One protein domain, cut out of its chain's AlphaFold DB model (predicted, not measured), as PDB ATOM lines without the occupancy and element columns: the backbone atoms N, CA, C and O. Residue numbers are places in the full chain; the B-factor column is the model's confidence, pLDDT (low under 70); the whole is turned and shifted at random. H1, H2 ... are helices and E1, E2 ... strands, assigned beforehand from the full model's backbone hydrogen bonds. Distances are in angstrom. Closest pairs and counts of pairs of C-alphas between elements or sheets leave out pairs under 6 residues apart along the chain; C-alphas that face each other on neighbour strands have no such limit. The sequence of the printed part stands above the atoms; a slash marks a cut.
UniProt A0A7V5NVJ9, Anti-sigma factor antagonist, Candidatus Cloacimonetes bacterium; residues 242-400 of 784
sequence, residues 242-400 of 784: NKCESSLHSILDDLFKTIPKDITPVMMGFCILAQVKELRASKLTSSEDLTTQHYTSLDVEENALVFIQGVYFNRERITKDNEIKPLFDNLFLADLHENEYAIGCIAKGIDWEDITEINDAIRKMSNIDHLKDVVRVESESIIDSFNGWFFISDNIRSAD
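AT A GLANCE: This is residues 242 to 400 of the 784 residues of the protein "Anti-sigma factor antagonist" of Candidatus Cloacimonetes bacterium (UniProt A0A7V5NVJ9). One twisted sheet of seven strands curls round helix H1 on one face, while H6 covers part of the opposite face. The small helices H3, H4 and H5 lie beyond one end of the long strands, and H2 lies far out past the short strands E2 and E3. The 159 printed residues, with six named helices and eight named strands, run H1 E1 E2 H2 E3 E4 H3 H4 H5 E5 H6 E6 E7 E8. The sheet order is E3 E2 E6 E5 E4 E1 E7, with antiparallel neighbours except that E3 and E2 meet only at a point. The class is mixed, helices and strands; the whole is compact, with a radius of gyration of the C-alphas of 16.2 A and spans of 46 by 40 by 31 A.

IN THESE COORDINATES: Begin with the sheet: find C-alpha 267 at (-1.579, 68.754, 71.499), where E1, residues 267 to 278, sets out over 26.3 A and bends by 87 degrees at residue 275. E4, 304 to 313, covers 26.1 A; E7, 382 to 393, covers 26.6 A and bends by 98 degrees at residue 385. E5 is 340 to 347, 22.1 A, and E6 is 371 to 377, 15.7 A. The short strands are E2, 281 to 283, E3, 296 to 298, and E8, 396 to 398, which ends at C-alpha 398 (6.899, 78.780, 65.860). H1, 248 to 258, covers 15.7 A from C-alpha 248 (-0.760, 61.774, 86.039). The other helices are H2, 287 to 292, H3, 315 to 320, H4, 324 to 329, H5, 332 to 335, and H6, 358 to 365.

HOW THE PARTS SIT: Look first at E4 and E1, antiparallel at 153 degrees, with N 272 and O 308 2.7 A apart, within hydrogen-bond range. E1's other neighbour is the edge strand E7, antiparallel to it at 169 degrees, with N 389 and O 271 at 2.8 A, within hydrogen-bond range. On the other side of E4 is E5, with N 309 and O 343 at 2.8 A; then come E6, N 346 and O 373 at 2.9 A, and E2, N 282 and O 376 at 2.9 A. H1 is on the sheet; its closest C-alphas to E7 are those of Leu 248 and Ile 383, 6.4 A. H6 is on the opposite face at a height over the sheet of 9.2 A, slantwise to the strands. H3 and H4 touch only at the corner, Ile 318 and Lys 325 having the closest C-alphas, 5.3 A. H4 and H5 are close but not clearly touching, with the C-alphas of Phe 328 and Ala 334 6.3 A apart. E8 pairs with no named strand. Every O i to N i+4 pair is within hydrogen-bond range in H1, H2, H4 and H6; H3 has 1 of 2, and H5 is too short for one.

THE WHOLE: The farthest C-alphas, Asn 322 and Gly 349, are 45.7 A apart. The printed part has no cut, and no link is long. Mean pLDDT of the printed part is 86.4; look for values under 70 at residues 260 to 264.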
ATOM      1  N   ASN A 242     -10.611  65.976  93.391       84.31
ATOM      2  CA  ASN A 242     -10.482  65.842  94.839       84.31
ATOM      3  C   ASN A 242     -10.496  64.356  95.221       84.31
ATOM      4  O   ASN A 242     -11.418  63.637  94.829       84.31
ATOM      5  N   LYS A 243      -9.478  63.899  95.963       82.06
ATOM      6  CA  LYS A 243      -9.249  62.482  96.313       82.06
ATOM      7  C   LYS A 243      -9.241  61.560  95.091       82.06
ATOM      8  O   LYS A 243      -9.790  60.457  95.101       82.06
ATOM      9  N   CYS A 244      -8.647  62.040  94.011       77.44
ATOM     10  CA  CYS A 244      -8.516  61.360  92.740       77.44
ATOM     11  C   CYS A 244      -7.207  60.561  92.674       77.44
ATOM     12  O   CYS A 244      -6.491  60.715  91.692       77.44
ATOM     13  N   GLU A 245      -6.912  59.722  93.683       88.56
ATOM     14  CA  GLU A 245      -5.694  58.888  93.751       88.56
ATOM     15  C   GLU A 245      -5.457  58.144  92.425       88.56
ATOM     16  O   GLU A 245      -6.069  57.112  92.133       88.56
ATOM     17  N   SER A 246      -4.633  58.718  91.553       91.12
ATOM     18  CA  SER A 246      -4.466  58.283  90.167       91.12
ATOM     19  C   SER A 246      -3.152  58.783  89.604       91.12
ATOM     20  O   SER A 246      -2.646  59.823  90.016       91.12
ATOM     21  N   SER A 247      -2.613  58.047  88.634       93.56
ATOM     22  CA  SER A 247      -1.427  58.507  87.924       93.56
ATOM     23  C   SER A 247      -1.723  59.763  87.101       93.56
ATOM     24  O   SER A 247      -2.834  59.916  86.578       93.56
ATOM     25  N   LEU A 248      -0.713  60.622  86.941       93.62
ATOM     26  CA  LEU A 248      -0.760  61.774  86.039       93.62
ATOM     27  C   LEU A 248      -1.212  61.350  84.632       93.62
ATOM     28  O   LEU A 248      -2.138  61.954  84.095       93.62
ATOM     29  N   HIS A 249      -0.653  60.259  84.092       93.62
ATOM     30  CA  HIS A 249      -1.072  59.687  82.806       93.62
ATOM     31  C   HIS A 249      -2.579  59.440  82.747       93.62
ATOM     32  O   HIS A 249      -3.249  59.871  81.814       93.62
ATOM     33  N   SER A 250      -3.134  58.753  83.752       91.50
ATOM     34  CA  SER A 250      -4.545  58.378  83.730       91.50
ATOM     35  C   SER A 250      -5.462  59.591  83.832       91.50
ATOM     36  O   SER A 250      -6.528  59.564  83.231       91.50
ATOM     37  N   ILE A 251      -5.066  60.631  84.574       91.38
ATOM     38  CA  ILE A 251      -5.816  61.890  84.633       91.38
ATOM     39  C   ILE A 251      -5.782  62.565  83.260       91.38
ATOM     40  O   ILE A 251      -6.835  62.868  82.712       91.38
ATOM     41  N   LEU A 252      -4.601  62.750  82.667       92.19
ATOM     42  CA  LEU A 252      -4.470  63.395  81.357       92.19
ATOM     43  C   LEU A 252      -5.206  62.625  80.250       92.19
ATOM     44  O   LEU A 252      -5.891  63.243  79.443       92.19
ATOM     45  N   ASP A 253      -5.116  61.295  80.241       88.94
ATOM     46  CA  ASP A 253      -5.793  60.420  79.281       88.94
ATOM     47  C   ASP A 253      -7.322  60.433  79.452       88.94
ATOM     48  O   ASP A 253      -8.044  60.529  78.457       88.94
ATOM     49  N   ASP A 254      -7.832  60.406  80.695       87.19
ATOM     50  CA  ASP A 254      -9.265  60.573  80.981       87.19
ATOM     51  C   ASP A 254      -9.758  61.907  80.391       87.19
ATOM     52  O   ASP A 254     -10.731  61.935  79.635       87.19
ATOM     53  N   LEU A 255      -9.051  63.004  80.684       83.19
ATOM     54  CA  LEU A 255      -9.414  64.354  80.256       83.19
ATOM     55  C   LEU A 255      -9.322  64.531  78.741       83.19
ATOM     56  O   LEU A 255     -10.264  65.024  78.122       83.19
ATOM     57  N   PHE A 256      -8.244  64.062  78.120       82.69
ATOM     58  CA  PHE A 256      -8.066  64.140  76.674       82.69
ATOM     59  C   PHE A 256      -9.169  63.377  75.925       82.69
ATOM     60  O   PHE A 256      -9.649  63.840  74.892       82.69
ATOM     61  N   LYS A 257      -9.640  62.245  76.470       79.19
ATOM     62  CA  LYS A 257     -10.761  61.467  75.912       79.19
ATOM     63  C   LYS A 257     -12.130  62.121  76.091       79.19
ATOM     64  O   LYS A 257     -13.045  61.766  75.348       79.19
ATOM     65  N   THR A 258     -12.293  63.030  77.056       75.88
ATOM     66  CA  THR A 258     -13.553  63.779  77.230       75.88
ATOM     67  C   THR A 258     -13.741  64.885  76.194       75.88
ATOM     68  O   THR A 258     -14.874  65.288  75.940       75.88
ATOM     69  N   ILE A 259     -12.662  65.333  75.544       72.81
ATOM     70  CA  ILE A 259     -12.742  66.317  74.463       72.81
ATOM     71  C   ILE A 259     -13.472  65.678  73.264       72.81
ATOM     72  O   ILE A 259     -13.071  64.597  72.815       72.81
ATOM     73  N   PRO A 260     -14.529  66.308  72.709       65.50
ATOM     74  CA  PRO A 260     -15.241  65.784  71.547       65.50
ATOM     75  C   PRO A 260     -14.291  65.439  70.393       65.50
ATOM     76  O   PRO A 260     -13.377  66.204  70.082       65.50
ATOM     77  N   LYS A 261     -14.519  64.301  69.722       64.06
ATOM     78  CA  LYS A 261     -13.648  63.805  68.633       64.06
ATOM     79  C   LYS A 261     -13.460  64.803  67.491       64.06
ATOM     80  O   LYS A 261     -12.400  64.826  66.872       64.06
ATOM     81  N   ASP A 262     -14.473  65.624  67.246       57.47
ATOM     82  CA  ASP A 262     -14.494  66.604  66.160       57.47
ATOM     83  C   ASP A 262     -13.622  67.840  66.459       57.47
ATOM     84  O   ASP A 262     -13.321  68.609  65.553       57.47
ATOM     85  N   ILE A 263     -13.203  68.017  67.721       66.25
ATOM     86  CA  ILE A 263     -12.419  69.159  68.230       66.25
ATOM     87  C   ILE A 263     -11.239  68.664  69.090       66.25
ATOM     88  O   ILE A 263     -10.682  69.396  69.902       66.25
ATOM     89  N   THR A 264     -10.873  67.381  68.986       69.38
ATOM     90  CA  THR A 264      -9.740  66.850  69.750       69.38
ATOM     91  C   THR A 264      -8.472  67.526  69.237       69.38
ATOM     92  O   THR A 264      -8.200  67.403  68.040       69.38
ATOM     93  N   PRO A 265      -7.682  68.202  70.083       77.19
ATOM     94  CA  PRO A 265      -6.490  68.882  69.612       77.19
ATOM     95  C   PRO A 265      -5.381  67.885  69.264       77.19
ATOM     96  O   PRO A 265      -5.358  66.749  69.752       77.19
ATOM     97  N   VAL A 266      -4.418  68.297  68.440       86.06
ATOM     98  CA  VAL A 266      -3.186  67.514  68.221       86.06
ATOM     99  C   VAL A 266      -2.316  67.482  69.488       86.06
ATOM    100  O   VAL A 266      -1.696  66.456  69.790       86.06
ATOM    101  N   MET A 267      -2.316  68.579  70.248       88.06
ATOM    102  CA  MET A 267      -1.579  68.754  71.499       88.06
ATOM    103  C   MET A 267      -2.409  69.573  72.493       88.06
ATOM    104  O   MET A 267      -3.042  70.557  72.130       88.06
ATOM    105  N   MET A 268      -2.384  69.178  73.760       90.81
ATOM    106  CA  MET A 268      -3.015  69.871  74.877       90.81
ATOM    107  C   MET A 268      -1.933  70.288  75.869       90.81
ATOM    108  O   MET A 268      -1.215  69.440  76.398       90.81
ATOM    109  N   GLY A 269      -1.822  71.587  76.133       93.50
ATOM    110  CA  GLY A 269      -0.989  72.109  77.212       93.50
ATOM    111  C   GLY A 269      -1.708  72.037  78.554       93.50
ATOM    112  O   GLY A 269      -2.933  72.152  78.608       93.50
ATOM    113  N   PHE A 270      -0.969  71.885  79.647       94.75
ATOM    114  CA  PHE A 270      -1.551  71.916  80.986       94.75
ATOM    115  C   PHE A 270      -0.631  72.567  82.014       94.75
ATOM    116  O   PHE A 270       0.595  72.555  81.904       94.75
ATOM    117  N   CYS A 271      -1.263  73.123  83.041       95.69
ATOM    118  CA  CYS A 271      -0.656  73.634  84.259       95.69
ATOM    119  C   CYS A 271      -1.466  73.093  85.436       95.69
ATOM    120  O   CYS A 271      -2.641  73.417  85.554       95.69
ATOM    121  N   ILE A 272      -0.882  72.258  86.285       95.00
ATOM    122  CA  ILE A 272      -1.574  71.548  87.359       95.00
ATOM    123  C   ILE A 272      -0.891  71.872  88.682       95.00
ATOM    124  O   ILE A 272       0.271  71.535  88.880       95.00
ATOM    125  N   LEU A 273      -1.623  72.484  89.606       94.56
ATOM    126  CA  LEU A 273      -1.226  72.575  91.004       94.56
ATOM    127  C   LEU A 273      -1.800  71.359  91.734       94.56
ATOM    128  O   LEU A 273      -3.018  71.238  91.860       94.56
ATOM    129  N   ALA A 274      -0.927  70.442  92.147       93.31
ATOM    130  CA  ALA A 274      -1.319  69.142  92.678       93.31
ATOM    131  C   ALA A 274      -0.674  68.841  94.028       93.31
ATOM    132  O   ALA A 274       0.531  69.013  94.217       93.31
ATOM    133  N   GLN A 275      -1.482  68.283  94.924       92.75
ATOM    134  CA  GLN A 275      -1.015  67.520  96.066       92.75
ATOM    135  C   GLN A 275      -0.742  66.085  95.598       92.75
ATOM    136  O   GLN A 275      -1.645  65.364  95.160       92.75
ATOM    137  N   VAL A 276       0.520  65.671  95.661       91.25
ATOM    138  CA  VAL A 276       0.988  64.391  95.121       91.25
ATOM    139  C   VAL A 276       1.261  63.429  96.269       91.25
ATOM    140  O   VAL A 276       2.078  63.720  97.139       91.25
ATOM    141  N   LYS A 277       0.590  62.275  96.271       90.69
ATOM    142  CA  LYS A 277       0.767  61.223  97.283       90.69
ATOM    143  C   LYS A 277       2.133  60.552  97.143       90.69
ATOM    144  O   LYS A 277       2.862  60.435  98.122       90.69
ATOM    145  N   GLU A 278       2.486  60.181  95.913       91.12
ATOM    146  CA  GLU A 278       3.780  59.598  95.537       91.12
ATOM    147  C   GLU A 278       4.303  60.330  94.295       91.12
ATOM    148  O   GLU A 278       3.769  60.154  93.197       91.12
ATOM    149  N   LEU A 279       5.319  61.183  94.464       91.81
ATOM    150  CA  LEU A 279       5.941  61.891  93.346       91.81
ATOM    151  C   LEU A 279       7.099  61.065  92.788       91.81
ATOM    152  O   LEU A 279       8.133  60.923  93.438       91.81
ATOM    153  N   ARG A 280       6.940  60.571  91.558       92.50
ATOM    154  CA  ARG A 280       8.026  59.958  90.793       92.50
ATOM    155  C   ARG A 280       8.658  61.042  89.946       92.50
ATOM    156  O   ARG A 280       8.054  61.529  88.993       92.50
ATOM    157  N   ALA A 281       9.846  61.466  90.344       92.50
ATOM    158  CA  ALA A 281      10.542  62.569  89.709       92.50
ATOM    159  C   ALA A 281      11.944  62.155  89.285       92.50
ATOM    160  O   ALA A 281      12.572  61.291  89.900       92.50
ATOM    161  N   SER A 282      12.449  62.816  88.254       91.62
ATOM    162  CA  SER A 282      13.811  62.628  87.788       91.62
ATOM    163  C   SER A 282      14.477  63.961  87.457       91.62
ATOM    164  O   SER A 282      13.823  64.989  87.252       91.62
ATOM    165  N   LYS A 283      15.808  63.971  87.477       89.44
ATOM    166  CA  LYS A 283      16.626  65.165  87.256       89.44
ATOM    167  C   LYS A 283      17.763  64.899  86.290       89.44
ATOM    168  O   LYS A 283      18.289  63.789  86.219       89.44
ATOM    169  N   LEU A 284      18.177  65.964  85.618       86.44
ATOM    170  CA  LEU A 284      19.488  66.045  84.990       86.44
ATOM    171  C   LEU A 284      20.503  66.401  86.079       86.44
ATOM    172  O   LEU A 284      20.230  67.275  86.894       86.44
ATOM    173  N   THR A 285      21.638  65.713  86.122       81.50
ATOM    174  CA  THR A 285      22.707  65.946  87.107       81.50
ATOM    175  C   THR A 285      23.940  66.600  86.490       81.50
ATOM    176  O   THR A 285      24.781  67.137  87.208       81.50
ATOM    177  N   SER A 286      24.036  66.585  85.160       77.12
ATOM    178  CA  SER A 286      25.116  67.197  84.392       77.12
ATOM    179  C   SER A 286      24.630  67.666  83.014       77.12
ATOM    180  O   SER A 286      23.549  67.304  82.550       77.12
ATOM    181  N   SER A 287      25.448  68.445  82.307       71.44
ATOM    182  CA  SER A 287      25.188  68.790  80.901       71.44
ATOM    183  C   SER A 287      25.368  67.595  79.945       71.44
ATOM    184  O   SER A 287      24.799  67.580  78.849       71.44
ATOM    185  N   GLU A 288      26.118  66.566  80.351       74.94
ATOM    186  CA  GLU A 288      26.277  65.310  79.605       74.94
ATOM    187  C   GLU A 288      24.998  64.457  79.661       74.94
ATOM    188  O   GLU A 288      24.589  63.874  78.651       74.94
ATOM    189  N   ASP A 289      24.293  64.480  80.795       81.75
ATOM    190  CA  ASP A 289      22.974  63.857  80.962       81.75
ATOM    191  C   ASP A 289      21.962  64.414  79.962       81.75
ATOM    192  O   ASP A 289      21.171  63.678  79.381       81.75
ATOM    193  N   LEU A 290      22.028  65.719  79.698       78.50
ATOM    194  CA  LEU A 290      21.157  66.401  78.744       78.50
ATOM    195  C   LEU A 290      21.410  65.926  77.301       78.50
ATOM    196  O   LEU A 290      20.480  65.813  76.506       78.50
ATOM    197  N   THR A 291      22.662  65.586  76.979       71.69
ATOM    198  CA  THR A 291      23.063  65.038  75.669       71.69
ATOM    199  C   THR A 291      22.639  63.584  75.501       71.69
ATOM    200  O   THR A 291      22.217  63.175  74.423       71.69
ATOM    201  N   THR A 292      22.747  62.796  76.568       71.69
ATOM    202  CA  THR A 292      22.371  61.377  76.576       71.69
ATOM    203  C   THR A 292      20.892  61.151  76.898       71.69
ATOM    204  O   THR A 292      20.431  60.012  76.847       71.69
ATOM    205  N   GLN A 293      20.156  62.224  77.221       74.25
ATOM    206  CA  GLN A 293      18.809  62.199  77.800       74.25
ATOM    207  C   GLN A 293      18.705  61.238  78.997       74.25
ATOM    208  O   GLN A 293      17.695  60.561  79.198       74.25
ATOM    209  N   HIS A 294      19.772  61.159  79.793       82.94
ATOM    210  CA  HIS A 294      19.819  60.340  80.990       82.94
ATOM    211  C   HIS A 294      19.244  61.118  82.174       82.94
ATOM    212  O   HIS A 294      19.676  62.227  82.457       82.94
ATOM    213  N   TYR A 295      18.280  60.538  82.883       83.94
ATOM    214  CA  TYR A 295      17.676  61.167  84.054       83.94
ATOM    215  C   TYR A 295      17.907  60.304  85.290       83.94
ATOM    216  O   TYR A 295      17.681  59.093  85.270       83.94
ATOM    217  N   THR A 296      18.326  60.938  86.382       85.44
ATOM    218  CA  THR A 296      18.500  60.282  87.679       85.44
ATOM    219  C   THR A 296      17.217  60.402  88.489       85.44
ATOM    220  O   THR A 296      16.697  61.506  88.660       85.44
ATOM    221  N   SER A 297      16.708  59.275  88.992       87.50
ATOM    222  CA  SER A 297      15.534  59.247  89.874       87.50
ATOM    223  C   SER A 297      15.793  60.044  91.150       87.50
ATOM    224  O   SER A 297      16.870  59.953  91.739       87.50
ATOM    225  N   LEU A 298      14.790  60.793  91.593       85.06
ATOM    226  CA  LEU A 298      14.834  61.602  92.800       85.06
ATOM    227  C   LEU A 298      13.822  61.078  93.818       85.06
ATOM    228  O   LEU A 298      12.628  61.010  93.528       85.06
ATOM    229  N   ASP A 299      14.296  60.784  95.026       76.31
ATOM    230  CA  ASP A 299      13.420  60.483  96.153       76.31
ATOM    231  C   ASP A 299      12.813  61.786  96.684       76.31
ATOM    232  O   ASP A 299      13.516  62.670  97.186       76.31
ATOM    233  N   VAL A 300      11.493  61.912  96.572       80.81
ATOM    234  CA  VAL A 300      10.747  63.066  97.075       80.81
ATOM    235  C   VAL A 300       9.880  62.637  98.254       80.81
ATOM    236  O   VAL A 300       9.367  61.525  98.296       80.81
ATOM    237  N   GLU A 301       9.754  63.526  99.241       77.25
ATOM    238  CA  GLU A 301       8.877  63.329 100.398       77.25
ATOM    239  C   GLU A 301       7.442  63.000  99.946       77.25
ATOM    240  O   GLU A 301       6.919  63.627  99.022       77.25
ATOM    241  N   GLU A 302       6.800  62.044 100.626       75.19
ATOM    242  CA  GLU A 302       5.371  61.776 100.445       75.19
ATOM    243  C   GLU A 302       4.555  63.045 100.722       75.19
ATOM    244  O   GLU A 302       4.883  63.831 101.616       75.19
ATOM    245  N   ASN A 303       3.456  63.228  99.986       81.94
ATOM    246  CA  ASN A 303       2.587  64.402 100.098       81.94
ATOM    247  C   ASN A 303       3.291  65.729  99.748       81.94
ATOM    248  O   ASN A 303       3.116  66.744 100.429       81.94
ATOM    249  N   ALA A 304       4.039  65.756  98.645       85.94
ATOM    250  CA  ALA A 304       4.584  66.993  98.091       85.94
ATOM    251  C   ALA A 304       3.508  67.816  97.357       85.94
ATOM    252  O   ALA A 304       2.695  67.266  96.612       85.94
ATOM    253  N   LEU A 305       3.546  69.141  97.519       91.75
ATOM    254  CA  LEU A 305       2.811  70.066  96.658       91.75
ATOM    255  C   LEU A 305       3.686  70.394  95.444       91.75
ATOM    256  O   LEU A 305       4.844  70.789  95.597       91.75
ATOM    257  N   VAL A 306       3.156  70.221  94.237       93.81
ATOM    258  CA  VAL A 306       3.921  70.396  92.997       93.81
ATOM    259  C   VAL A 306       3.112  71.209  92.000       93.81
ATOM    260  O   VAL A 306       1.938  70.928  91.762       93.81
ATOM    261  N   PHE A 307       3.756  72.200  91.386       95.06
ATOM    262  CA  PHE A 307       3.223  72.870  90.208       95.06
ATOM    263  C   PHE A 307       3.780  72.202  88.953       95.06
ATOM    264  O   PHE A 307       4.959  72.343  88.645       95.06
ATOM    265  N   ILE A 308       2.941  71.474  88.230       95.88
ATOM    266  CA  ILE A 308       3.302  70.654  87.075       95.88
ATOM    267  C   ILE A 308       2.894  71.390  85.799       95.88
ATOM    268  O   ILE A 308       1.735  71.754  85.633       95.88
ATOM    269  N   GLN A 309       3.824  71.587  84.873       96.31
ATOM    270  CA  GLN A 309       3.551  72.092  83.531       96.31
ATOM    271  C   GLN A 309       3.949  71.053  82.502       96.31
ATOM    272  O   GLN A 309       4.983  70.402  82.644       96.31
ATOM    273  N   GLY A 310       3.153  70.908  81.455       95.69
ATOM    274  CA  GLY A 310       3.442  69.900  80.456       95.69
ATOM    275  C   GLY A 310       2.550  69.961  79.238       95.69
ATOM    276  O   GLY A 310       1.712  70.854  79.081       95.69
ATOM    277  N   VAL A 311       2.755  68.982  78.369       94.50
ATOM    278  CA  VAL A 311       1.912  68.731  77.204       94.50
ATOM    279  C   VAL A 311       1.501  67.269  77.162       94.50
ATOM    280  O   VAL A 311       2.264  66.390  77.552       94.50
ATOM    281  N   TYR A 312       0.299  67.029  76.655       92.62
ATOM    282  CA  TYR A 312      -0.205  65.722  76.250       92.62
ATOM    283  C   TYR A 312      -0.534  65.792  74.756       92.62
ATOM    284  O   TYR A 312      -1.173  66.747  74.314       92.62
ATOM    285  N   PHE A 313      -0.090  64.836  73.948       89.50
ATOM    286  CA  PHE A 313      -0.177  64.926  72.491       89.50
ATOM    287  C   PHE A 313      -0.457  63.590  71.809       89.50
ATOM    288  O   PHE A 313      -0.098  62.517  72.281       89.50
ATOM    289  N   ASN A 314      -1.071  63.659  70.627       87.50
ATOM    290  CA  ASN A 314      -1.328  62.485  69.803       87.50
ATOM    291  C   ASN A 314      -0.238  62.323  68.730       87.50
ATOM    292  O   ASN A 314      -0.278  62.964  67.676       87.50
ATOM    293  N   ARG A 315       0.717  61.418  68.973       86.69
ATOM    294  CA  ARG A 315       1.859  61.168  68.078       86.69
ATOM    295  C   ARG A 315       1.455  60.730  66.666       86.69
ATOM    296  O   ARG A 315       2.062  61.162  65.685       86.69
ATOM    297  N   GLU A 316       0.418  59.905  66.530       86.25
ATOM    298  CA  GLU A 316      -0.068  59.477  65.210       86.25
ATOM    299  C   GLU A 316      -0.641  60.636  64.392       86.25
ATOM    300  O   GLU A 316      -0.539  60.632  63.166       86.25
ATOM    301  N   ARG A 317      -1.260  61.622  65.050       86.06
ATOM    302  CA  ARG A 317      -1.753  62.826  64.375       86.06
ATOM    303  C   ARG A 317      -0.621  63.779  64.037       86.06
ATOM    304  O   ARG A 317      -0.555  64.194  62.887       86.06
ATOM    305  N   ILE A 318       0.300  64.034  64.973       86.94
ATOM    306  CA  ILE A 318       1.490  64.866  64.726       86.94
ATOM    307  C   ILE A 318       2.250  64.357  63.503       86.94
ATOM    308  O   ILE A 318       2.556  65.124  62.604       86.94
ATOM    309  N   THR A 319       2.518  63.052  63.428       84.88
ATOM    310  CA  THR A 319       3.297  62.467  62.322       84.88
ATOM    311  C   THR A 319       2.608  62.547  60.957       84.88
ATOM    312  O   THR A 319       3.293  62.460  59.939       84.88
ATOM    313  N   LYS A 320       1.279  62.711  60.919       86.44
ATOM    314  CA  LYS A 320       0.484  62.881  59.690       86.44
ATOM    315  C   LYS A 320       0.262  64.347  59.315       86.44
ATOM    316  O   LYS A 320      -0.197  64.612  58.207       86.44
ATOM    317  N   ASP A 321       0.556  65.273  60.222       85.38
ATOM    318  CA  ASP A 321       0.347  66.702  60.034       85.38
ATOM    319  C   ASP A 321       1.614  67.359  59.468       85.38
ATOM    320  O   ASP A 321       2.645  67.439  60.133       85.38
ATOM    321  N   ASN A 322       1.554  67.817  58.216       86.12
ATOM    322  CA  ASN A 322       2.720  68.375  57.527       86.12
ATOM    323  C   ASN A 322       3.176  69.734  58.085       86.12
ATOM    324  O   ASN A 322       4.314  70.126  57.823       86.12
ATOM    325  N   GLU A 323       2.321  70.450  58.818       85.19
ATOM    326  CA  GLU A 323       2.640  71.758  59.398       85.19
ATOM    327  C   GLU A 323       3.191  71.606  60.820       85.19
ATOM    328  O   GLU A 323       4.186  72.241  61.175       85.19
ATOM    329  N   ILE A 324       2.615  70.698  61.616       86.38
ATOM    330  CA  ILE A 324       3.012  70.480  63.015       86.38
ATOM    331  C   ILE A 324       4.232  69.563  63.129       86.38
ATOM    332  O   ILE A 324       5.095  69.800  63.979       86.38
ATOM    333  N   LYS A 325       4.348  68.524  62.286       88.12
ATOM    334  CA  LYS A 325       5.450  67.552  62.373       88.12
ATOM    335  C   LYS A 325       6.832  68.219  62.388       88.12
ATOM    336  O   LYS A 325       7.609  67.887  63.281       88.12
ATOM    337  N   PRO A 326       7.160  69.171  61.490       87.25
ATOM    338  CA  PRO A 326       8.472  69.813  61.502       87.25
ATOM    339  C   PRO A 326       8.742  70.600  62.787       87.25
ATOM    340  O   PRO A 326       9.883  70.645  63.236       87.25
ATOM    341  N   LEU A 327       7.720  71.223  63.385       86.19
ATOM    342  CA  LEU A 327       7.857  71.937  64.658       86.19
ATOM    343  C   LEU A 327       8.134  70.960  65.805       86.19
ATOM    344  O   LEU A 327       9.029  71.204  66.611       86.19
ATOM    345  N   PHE A 328       7.406  69.842  65.843       86.06
ATOM    346  CA  PHE A 328       7.560  68.811  66.868       86.06
ATOM    347  C   PHE A 328       8.901  68.072  66.771       86.06
ATOM    348  O   PHE A 328       9.546  67.860  67.792       86.06
ATOM    349  N   ASP A 329       9.356  67.740  65.558       86.81
ATOM    350  CA  ASP A 329      10.649  67.078  65.319       86.81
ATOM    351  C   ASP A 329      11.848  67.912  65.828       86.81
ATOM    352  O   ASP A 329      12.924  67.368  66.059       86.81
ATOM    353  N   ASN A 330      11.682  69.230  66.006       83.50
ATOM    354  CA  ASN A 330      12.720  70.123  66.537       83.50
ATOM    355  C   ASN A 330      12.753  70.183  68.076       83.50
ATOM    356  O   ASN A 330      13.502  70.989  68.637       83.50
ATOM    357  N   LEU A 331      11.923  69.400  68.764       85.94
ATOM    358  CA  LEU A 331      11.895  69.306  70.219       85.94
ATOM    359  C   LEU A 331      12.502  67.987  70.684       85.94
ATOM    360  O   LEU A 331      12.271  66.939  70.091       85.94
ATOM    361  N   PHE A 332      13.138  68.021  71.850       83.19
ATOM    362  CA  PHE A 332      13.615  66.842  72.574       83.19
ATOM    363  C   PHE A 332      12.484  65.842  72.888       83.19
ATOM    364  O   PHE A 332      12.741  64.675  73.165       83.19
ATOM    365  N   LEU A 333      11.222  66.283  72.811       82.50
ATOM    366  CA  LEU A 333      10.030  65.446  72.954       82.50
ATOM    367  C   LEU A 333       9.854  64.428  71.817       82.50
ATOM    368  O   LEU A 333       9.177  63.413  72.006       82.50
ATOM    369  N   ALA A 334      10.435  64.685  70.641       77.44
ATOM    370  CA  ALA A 334      10.304  63.812  69.479       77.44
ATOM    371  C   ALA A 334      10.835  62.397  69.754       77.44
ATOM    372  O   ALA A 334      10.229  61.419  69.308       77.44
ATOM    373  N   ASP A 335      11.889  62.298  70.565       76.19
ATOM    374  CA  ASP A 335      12.568  61.047  70.906       76.19
ATOM    375  C   ASP A 335      11.883  60.260  72.037       76.19
ATOM    376  O   ASP A 335      12.223  59.102  72.281       76.19
ATOM    377  N   LEU A 336      10.894  60.847  72.723       78.06
ATOM    378  CA  LEU A 336      10.178  60.173  73.807       78.06
ATOM    379  C   LEU A 336       9.291  59.036  73.278       78.06
ATOM    380  O   LEU A 336       8.765  59.098  72.169       78.06
ATOM    381  N   HIS A 337       9.070  58.007  74.097       78.94
ATOM    382  CA  HIS A 337       8.106  56.940  73.793       78.94
ATOM    383  C   HIS A 337       6.685  57.256  74.277       78.94
ATOM    384  O   HIS A 337       5.719  56.708  73.747       78.94
ATOM    385  N   GLU A 338       6.562  58.146  75.258       83.62
ATOM    386  CA  GLU A 338       5.296  58.562  75.863       83.62
ATOM    387  C   GLU A 338       4.573  59.618  75.007       83.62
ATOM    388  O   GLU A 338       5.147  60.222  74.087       83.62
ATOM    389  N   ASN A 339       3.282  59.811  75.296       88.88
ATOM    390  CA  ASN A 339       2.419  60.812  74.662       88.88
ATOM    391  C   ASN A 339       2.292  62.070  75.528       88.88
ATOM    392  O   ASN A 339       1.434  62.919  75.291       88.88
ATOM    393  N   GLU A 340       3.148  62.199  76.532       91.69
ATOM    394  CA  GLU A 340       3.134  63.284  77.484       91.69
ATOM    395  C   GLU A 340       4.549  63.621  77.941       91.69
ATOM    396  O   GLU A 340       5.478  62.818  77.840       91.69
ATOM    397  N   TYR A 341       4.711  64.843  78.431       93.75
ATOM    398  CA  TYR A 341       5.921  65.270  79.111       93.75
ATOM    399  C   TYR A 341       5.585  66.368  80.109       93.75
ATOM    400  O   TYR A 341       4.801  67.268  79.794       93.75
ATOM    401  N   ALA A 342       6.194  66.304  81.293       95.38
ATOM    402  CA  ALA A 342       5.914  67.219  82.384       95.38
ATOM    403  C   ALA A 342       7.183  67.642  83.138       95.38
ATOM    404  O   ALA A 342       8.029  66.820  83.494       95.38
ATOM    405  N   ILE A 343       7.274  68.938  83.435       96.00
ATOM    406  CA  ILE A 343       8.239  69.530  84.367       96.00
ATOM    407  C   ILE A 343       7.463  70.079  85.562       96.00
ATOM    408  O   ILE A 343       6.458  70.770  85.409       96.00
ATOM    409  N   GLY A 344       7.929  69.765  86.763       94.69
ATOM    410  CA  GLY A 344       7.330  70.172  88.023       94.69
ATOM    411  C   GLY A 344       8.241  71.102  88.808       94.69
ATOM    412  O   GLY A 344       9.448  70.884  88.875       94.69
ATOM    413  N   CYS A 345       7.651  72.102  89.455       94.94
ATOM    414  CA  CYS A 345       8.290  72.853  90.523       94.94
ATOM    415  C   CYS A 345       7.743  72.376  91.874       94.94
ATOM    416  O   CYS A 345       6.539  72.472  92.126       94.94
ATOM    417  N   ILE A 346       8.614  71.839  92.729       93.44
ATOM    418  CA  ILE A 346       8.237  71.372  94.069       93.44
ATOM    419  C   ILE A 346       8.104  72.588  94.979       93.44
ATOM    420  O   ILE A 346       9.055  73.364  95.112       93.44
ATOM    421  N   ALA A 347       6.953  72.717  95.640       90.44
ATOM    422  CA  ALA A 347       6.653  73.821  96.536       90.44
ATOM    423  C   ALA A 347       6.248  73.353  97.948       90.44
ATOM    424  O   ALA A 347       5.807  72.222  98.152       90.44
ATOM    425  N   LYS A 348       6.396  74.226  98.952       87.31
ATOM    426  CA  LYS A 348       5.969  73.982 100.343       87.31
ATOM    427  C   LYS A 348       5.291  75.208 100.946       87.31
ATOM    428  O   LYS A 348       5.698  76.334 100.694       87.31
ATOM    429  N   GLY A 349       4.304  74.982 101.816       81.12
ATOM    430  CA  GLY A 349       3.682  76.047 102.615       81.12
ATOM    431  C   GLY A 349       2.724  76.963 101.848       81.12
ATOM    432  O   GLY A 349       2.459  78.070 102.308       81.12
ATOM    433  N   ILE A 350       2.212  76.514 100.699       83.38
ATOM    434  CA  ILE A 350       1.190  77.227  99.929       83.38
ATOM    435  C   ILE A 350      -0.178  76.639 100.269       83.38
ATOM    436  O   ILE A 350      -0.406  75.443 100.100       83.38
ATOM    437  N   ASP A 351      -1.082  77.502 100.720       84.25
ATOM    438  CA  ASP A 351      -2.506  77.194 100.800       84.25
ATOM    439  C   ASP A 351      -3.120  77.292  99.397       84.25
ATOM    440  O   ASP A 351      -3.094  78.369  98.788       84.25
ATOM    441  N   TRP A 352      -3.559  76.151  98.856       84.94
ATOM    442  CA  TRP A 352      -3.873  75.997  97.434       84.94
ATOM    443  C   TRP A 352      -5.307  75.553  97.130       84.94
ATOM    444  O   TRP A 352      -5.727  75.672  95.979       84.94
ATOM    445  N   GLU A 353      -6.057  75.060  98.120       79.38
ATOM    446  CA  GLU A 353      -7.383  74.459  97.901       79.38
ATOM    447  C   GLU A 353      -8.380  75.470  97.304       79.38
ATOM    448  O   GLU A 353      -9.163  75.119  96.419       79.38
ATOM    449  N   ASP A 354      -8.271  76.741  97.700       78.62
ATOM    450  CA  ASP A 354      -9.118  77.843  97.223       78.62
ATOM    451  C   ASP A 354      -8.615  78.499  95.918       78.62
ATOM    452  O   ASP A 354      -9.239  79.430  95.396       78.62
ATOM    453  N   ILE A 355      -7.480  78.050  95.362       84.94
ATOM    454  CA  ILE A 355      -6.907  78.650  94.150       84.94
ATOM    455  C   ILE A 355      -7.705  78.209  92.928       84.94
ATOM    456  O   ILE A 355      -7.623  77.077  92.450       84.94
ATOM    457  N   THR A 356      -8.445  79.164  92.381       83.31
ATOM    458  CA  THR A 356      -9.379  78.961  91.276       83.31
ATOM    459  C   THR A 356      -8.892  79.571  89.962       83.31
ATOM    460  O   THR A 356      -9.284  79.099  88.889       83.31
ATOM    461  N   GLU A 357      -7.997  80.557  90.024       85.38
ATOM    462  CA  GLU A 357      -7.396  81.232  88.874       85.38
ATOM    463  C   GLU A 357      -5.897  80.935  88.754       85.38
ATOM    464  O   GLU A 357      -5.163  80.912  89.743       85.38
ATOM    465  N   ILE A 358      -5.404  80.792  87.519       87.56
ATOM    466  CA  ILE A 358      -3.978  80.536  87.278       87.56
ATOM    467  C   ILE A 358      -3.103  81.708  87.744       87.56
ATOM    468  O   ILE A 358      -2.009  81.498  88.261       87.56
ATOM    469  N   ASN A 359      -3.590  82.949  87.628       87.31
ATOM    470  CA  ASN A 359      -2.850  84.131  88.076       87.31
ATOM    471  C   ASN A 359      -2.690  84.166  89.609       87.31
ATOM    472  O   ASN A 359      -1.679  84.674  90.093       87.31
ATOM    473  N   ASP A 360      -3.616  83.582  90.376       87.06
ATOM    474  CA  ASP A 360      -3.453  83.411  91.824       87.06
ATOM    475  C   ASP A 360      -2.391  82.373  92.166       87.06
ATOM    476  O   ASP A 360      -1.560  82.615  93.046       87.06
ATOM    477  N   ALA A 361      -2.349  81.266  91.421       86.69
ATOM    478  CA  ALA A 361      -1.275  80.289  91.552       86.69
ATOM    479  C   ALA A 361       0.095  80.931  91.278       86.69
ATOM    480  O   ALA A 361       1.021  80.777  92.073       86.69
ATOM    481  N   ILE A 362       0.201  81.734  90.212       87.88
ATOM    482  CA  ILE A 362       1.412  82.496  89.868       87.88
ATOM    483  C   ILE A 362       1.818  83.426  91.017       87.88
ATOM    484  O   ILE A 362       2.972  83.415  91.449       87.88
ATOM    485  N   ARG A 363       0.870  84.206  91.558       87.44
ATOM    486  CA  ARG A 363       1.115  85.114  92.693       87.44
ATOM    487  C   ARG A 363       1.658  84.373  93.916       87.44
ATOM    488  O   ARG A 363       2.621  84.837  94.518       87.44
ATOM    489  N   LYS A 364       1.081  83.222  94.266       84.62
ATOM    490  CA  LYS A 364       1.519  82.404  95.412       84.62
ATOM    491  C   LYS A 364       2.897  81.775  95.192       84.62
ATOM    492  O   LYS A 364       3.705  81.761  96.114       84.62
ATOM    493  N   MET A 365       3.185  81.332  93.968       82.94
ATOM    494  CA  MET A 365       4.491  80.788  93.568       82.94
ATOM    495  C   MET A 365       5.594  81.852  93.492       82.94
ATOM    496  O   MET A 365       6.770  81.515  93.482       82.94
ATOM    497  N   SER A 366       5.247  83.141  93.479       83.88
ATOM    498  CA  SER A 366       6.217  84.247  93.412       83.88
ATOM    499  C   SER A 366       6.968  84.505  94.727       83.88
ATOM    500  O   SER A 366       7.697  85.490  94.829       83.88
ATOM    501  N   ASN A 367       6.786  83.657  95.743       85.06
ATOM    502  CA  ASN A 367       7.560  83.693  96.977       85.06
ATOM    503  C   ASN A 367       8.638  82.601  96.952       85.06
ATOM    504  O   ASN A 367       8.322  81.411  96.970       85.06
ATOM    505  N   ILE A 368       9.904  83.023  96.949       84.06
ATOM    506  CA  ILE A 368      11.059  82.127  96.834       84.06
ATOM    507  C   ILE A 368      11.152  81.119  97.984       84.06
ATOM    508  O   ILE A 368      11.584  79.993  97.764       84.06
ATOM    509  N   ASP A 369      10.665  81.478  99.177       85.00
ATOM    510  CA  ASP A 369      10.703  80.613 100.365       85.00
ATOM    511  C   ASP A 369       9.848  79.347 100.204       85.00
ATOM    512  O   ASP A 369      10.016  78.372 100.941       85.00
ATOM    513  N   HIS A 370       8.912  79.352  99.252       85.38
ATOM    514  CA  HIS A 370       8.069  78.201  98.963       85.38
ATOM    515  C   HIS A 370       8.696  77.241  97.957       85.38
ATOM    516  O   HIS A 370       8.223  76.113  97.870       85.38
ATOM    517  N   LEU A 371       9.726  77.636  97.209       90.75
ATOM    518  CA  LEU A 371      10.263  76.871  96.084       90.75
ATOM    519  C   LEU A 371      11.412  75.977  96.543       90.75
ATOM    520  O   LEU A 371      12.370  76.444  97.155       90.75
ATOM    521  N   LYS A 372      11.326  74.683  96.238       90.44
ATOM    522  CA  LYS A 372      12.349  73.705  96.623       90.44
ATOM    523  C   LYS A 372      13.171  73.240  95.432       90.44
ATOM    524  O   LYS A 372      14.381  73.096  95.562       90.44
ATOM    525  N   ASP A 373      12.513  72.934  94.316       91.25
ATOM    526  CA  ASP A 373      13.172  72.221  93.227       91.25
ATOM    527  C   ASP A 373      12.466  72.333  91.877       91.25
ATOM    528  O   ASP A 373      11.268  72.619  91.832       91.25
ATOM    529  N   VAL A 374      13.196  72.033  90.799       94.00
ATOM    530  CA  VAL A 374      12.661  71.839  89.442       94.00
ATOM    531  C   VAL A 374      13.037  70.441  88.962       94.00
ATOM    532  O   VAL A 374      14.205  70.060  88.955       94.00
ATOM    533  N   VAL A 375      12.035  69.656  88.579       94.19
ATOM    534  CA  VAL A 375      12.191  68.232  88.260       94.19
ATOM    535  C   VAL A 375      11.398  67.857  87.021       94.19
ATOM    536  O   VAL A 375      10.383  68.479  86.715       94.19
ATOM    537  N   ARG A 376      11.806  66.795  86.332       94.31
ATOM    538  CA  ARG A 376      10.917  66.092  85.410       94.31
ATOM    539  C   ARG A 376       9.943  65.261  86.244       94.31
ATOM    540  O   ARG A 376      10.365  64.563  87.163       94.31
ATOM    541  N   VAL A 377       8.652  65.365  85.949       94.75
ATOM    542  CA  VAL A 377       7.601  64.592  86.623       94.75
ATOM    543  C   VAL A 377       7.255  63.403  85.744       94.75
ATOM    544  O   VAL A 377       6.870  63.588  84.592       94.75
ATOM    545  N   GLU A 378       7.395  62.196  86.285       93.19
ATOM    546  CA  GLU A 378       7.077  60.970  85.556       93.19
ATOM    547  C   GLU A 378       5.573  60.697  85.571       93.19
ATOM    548  O   GLU A 378       4.862  60.988  86.546       93.19
ATOM    549  N   SER A 379       5.102  60.104  84.482       91.56
ATOM    550  CA  SER A 379       3.695  59.873  84.155       91.56
ATOM    551  C   SER A 379       2.974  58.967  85.167       91.56
ATOM    552  O   SER A 379       1.754  59.058  85.338       91.56
ATOM    553  N   GLU A 380       3.714  58.139  85.907       92.69
ATOM    554  CA  GLU A 380       3.214  57.269  86.976       92.69
ATOM    555  C   GLU A 380       3.086  57.951  88.347       92.69
ATOM    556  O   GLU A 380       2.652  57.296  89.297       92.69
ATOM    557  N   SER A 381       3.439  59.233  88.480       93.62
ATOM    558  CA  SER A 381       3.260  59.988  89.732       93.62
ATOM    559  C   SER A 381       1.799  59.977  90.181       93.62
ATOM    560  O   SER A 381       0.905  60.267  89.385       93.62
ATOM    561  N   ILE A 382       1.551  59.663  91.455       94.25
ATOM    562  CA  ILE A 382       0.204  59.484  92.009       94.25
ATOM    563  C   ILE A 382      -0.305  60.800  92.596       94.25
ATOM    564  O   ILE A 382       0.122  61.230  93.669       94.25
ATOM    565  N   ILE A 383      -1.256  61.417  91.900       93.56
ATOM    566  CA  ILE A 383      -1.930  62.653  92.302       93.56
ATOM    567  C   ILE A 383      -3.090  62.304  93.233       93.56
ATOM    568  O   ILE A 383      -3.913  61.455  92.900       93.56
ATOM    569  N   ASP A 384      -3.158  62.953  94.395       92.06
ATOM    570  CA  ASP A 384      -4.279  62.818  95.334       92.06
ATOM    571  C   ASP A 384      -5.371  63.853  95.048       92.06
ATOM    572  O   ASP A 384      -6.551  63.526  94.956       92.06
ATOM    573  N   SER A 385      -4.982  65.109  94.861       91.94
ATOM    574  CA  SER A 385      -5.905  66.196  94.547       91.94
ATOM    575  C   SER A 385      -5.204  67.272  93.726       91.94
ATOM    576  O   SER A 385      -3.985  67.438  93.817       91.94
ATOM    577  N   PHE A 386      -5.953  67.973  92.873       93.38
ATOM    578  CA  PHE A 386      -5.386  68.995  91.999       93.38
ATOM    579  C   PHE A 386      -6.392  70.050  91.538       93.38
ATOM    580  O   PHE A 386      -7.587  69.782  91.405       93.38
ATOM    581  N   ASN A 387      -5.854  71.219  91.194       92.94
ATOM    582  CA  ASN A 387      -6.476  72.228  90.342       92.94
ATOM    583  C   ASN A 387      -5.620  72.380  89.075       92.94
ATOM    584  O   ASN A 387      -4.432  72.690  89.154       92.94
ATOM    585  N   GLY A 388      -6.207  72.123  87.907       93.00
ATOM    586  CA  GLY A 388      -5.517  72.134  86.619       93.00
ATOM    587  C   GLY A 388      -6.135  73.112  85.631       93.00
ATOM    588  O   GLY A 388      -7.350  73.156  85.485       93.00
ATOM    589  N   TRP A 389      -5.302  73.867  84.926       93.50
ATOM    590  CA  TRP A 389      -5.675  74.766  83.836       93.50
ATOM    591  C   TRP A 389      -5.150  74.201  82.519       93.50
ATOM    592  O   TRP A 389      -3.958  73.909  82.399       93.50
ATOM    593  N   PHE A 390      -6.037  74.043  81.540       91.38
ATOM    594  CA  PHE A 390      -5.737  73.346  80.291       91.38
ATOM    595  C   PHE A 390      -5.812  74.297  79.100       91.38
ATOM    596  O   PHE A 390      -6.773  75.047  78.938       91.38
ATOM    597  N   PHE A 391      -4.786  74.242  78.255       90.88
ATOM    598  CA  PHE A 391      -4.628  75.028  77.038       90.88
ATOM    599  C   PHE A 391      -4.915  74.113  75.845       90.88
ATOM    600  O   PHE A 391      -4.038  73.393  75.362       90.88
ATOM    601  N   ILE A 392      -6.176  74.099  75.416       85.94
ATOM    602  CA  ILE A 392      -6.676  73.244  74.335       85.94
ATOM    603  C   ILE A 392      -6.664  74.062  73.042       85.94
ATOM    604  O   ILE A 392      -7.454  74.997  72.904       85.94
ATOM    605  N   SER A 393      -5.766  73.726  72.110       80.25
ATOM    606  CA  SER A 393      -5.618  74.434  70.833       80.25
ATOM    607  C   SER A 393      -5.123  73.530  69.708       80.25
ATOM    608  O   SER A 393      -4.241  72.702  69.918       80.25
ATOM    609  N   ASP A 394      -5.643  73.749  68.498       76.06
ATOM    610  CA  ASP A 394      -5.083  73.207  67.251       76.06
ATOM    611  C   ASP A 394      -4.023  74.128  66.626       76.06
ATOM    612  O   ASP A 394      -3.330  73.750  65.685       76.06
ATOM    613  N   ASN A 395      -3.862  75.340  67.159       83.06
ATOM    614  CA  ASN A 395      -2.952  76.339  66.623       83.06
ATOM    615  C   ASN A 395      -1.584  76.227  67.312       83.06
ATOM    616  O   ASN A 395      -1.299  76.896  68.315       83.06
ATOM    617  N   ILE A 396      -0.744  75.359  66.755       88.69
ATOM    618  CA  ILE A 396       0.661  75.194  67.130       88.69
ATOM    619  C   ILE A 396       1.516  75.961  66.126       88.69
ATOM    620  O   ILE A 396       1.335  75.812  64.920       88.69
ATOM    621  N   ARG A 397       2.456  76.775  66.610       90.69
ATOM    622  CA  ARG A 397       3.281  77.630  65.746       90.69
ATOM    623  C   ARG A 397       4.711  77.781  66.241       90.69
ATOM    624  O   ARG A 397       5.019  77.454  67.389       90.69
ATOM    625  N   SER A 398       5.580  78.338  65.400       91.12
ATOM    626  CA  SER A 398       6.899  78.780  65.860       91.12
ATOM    627  C   SER A 398       6.755  79.979  66.794       91.12
ATOM    628  O   SER A 398       6.000  80.913  66.514       91.12
ATOM    629  N   ALA A 399       7.529  80.007  67.880       90.12
ATOM    630  CA  ALA A 399       7.583  81.165  68.758       90.12
ATOM    631  C   ALA A 399       8.013  82.432  68.009       90.12
ATOM    632  O   ALA A 399       7.583  83.512  68.390       90.12
ATOM    633  N   ASP A 400       8.780  82.337  66.918       86.06
ATOM    634  CA  ASP A 400       9.176  83.510  66.128       86.06
ATOM    635  C   ASP A 400       7.982  84.313  65.586       86.06
ATOM    636  O   ASP A 400       8.086  85.530  65.445       86.06
TER     637      ASP A 400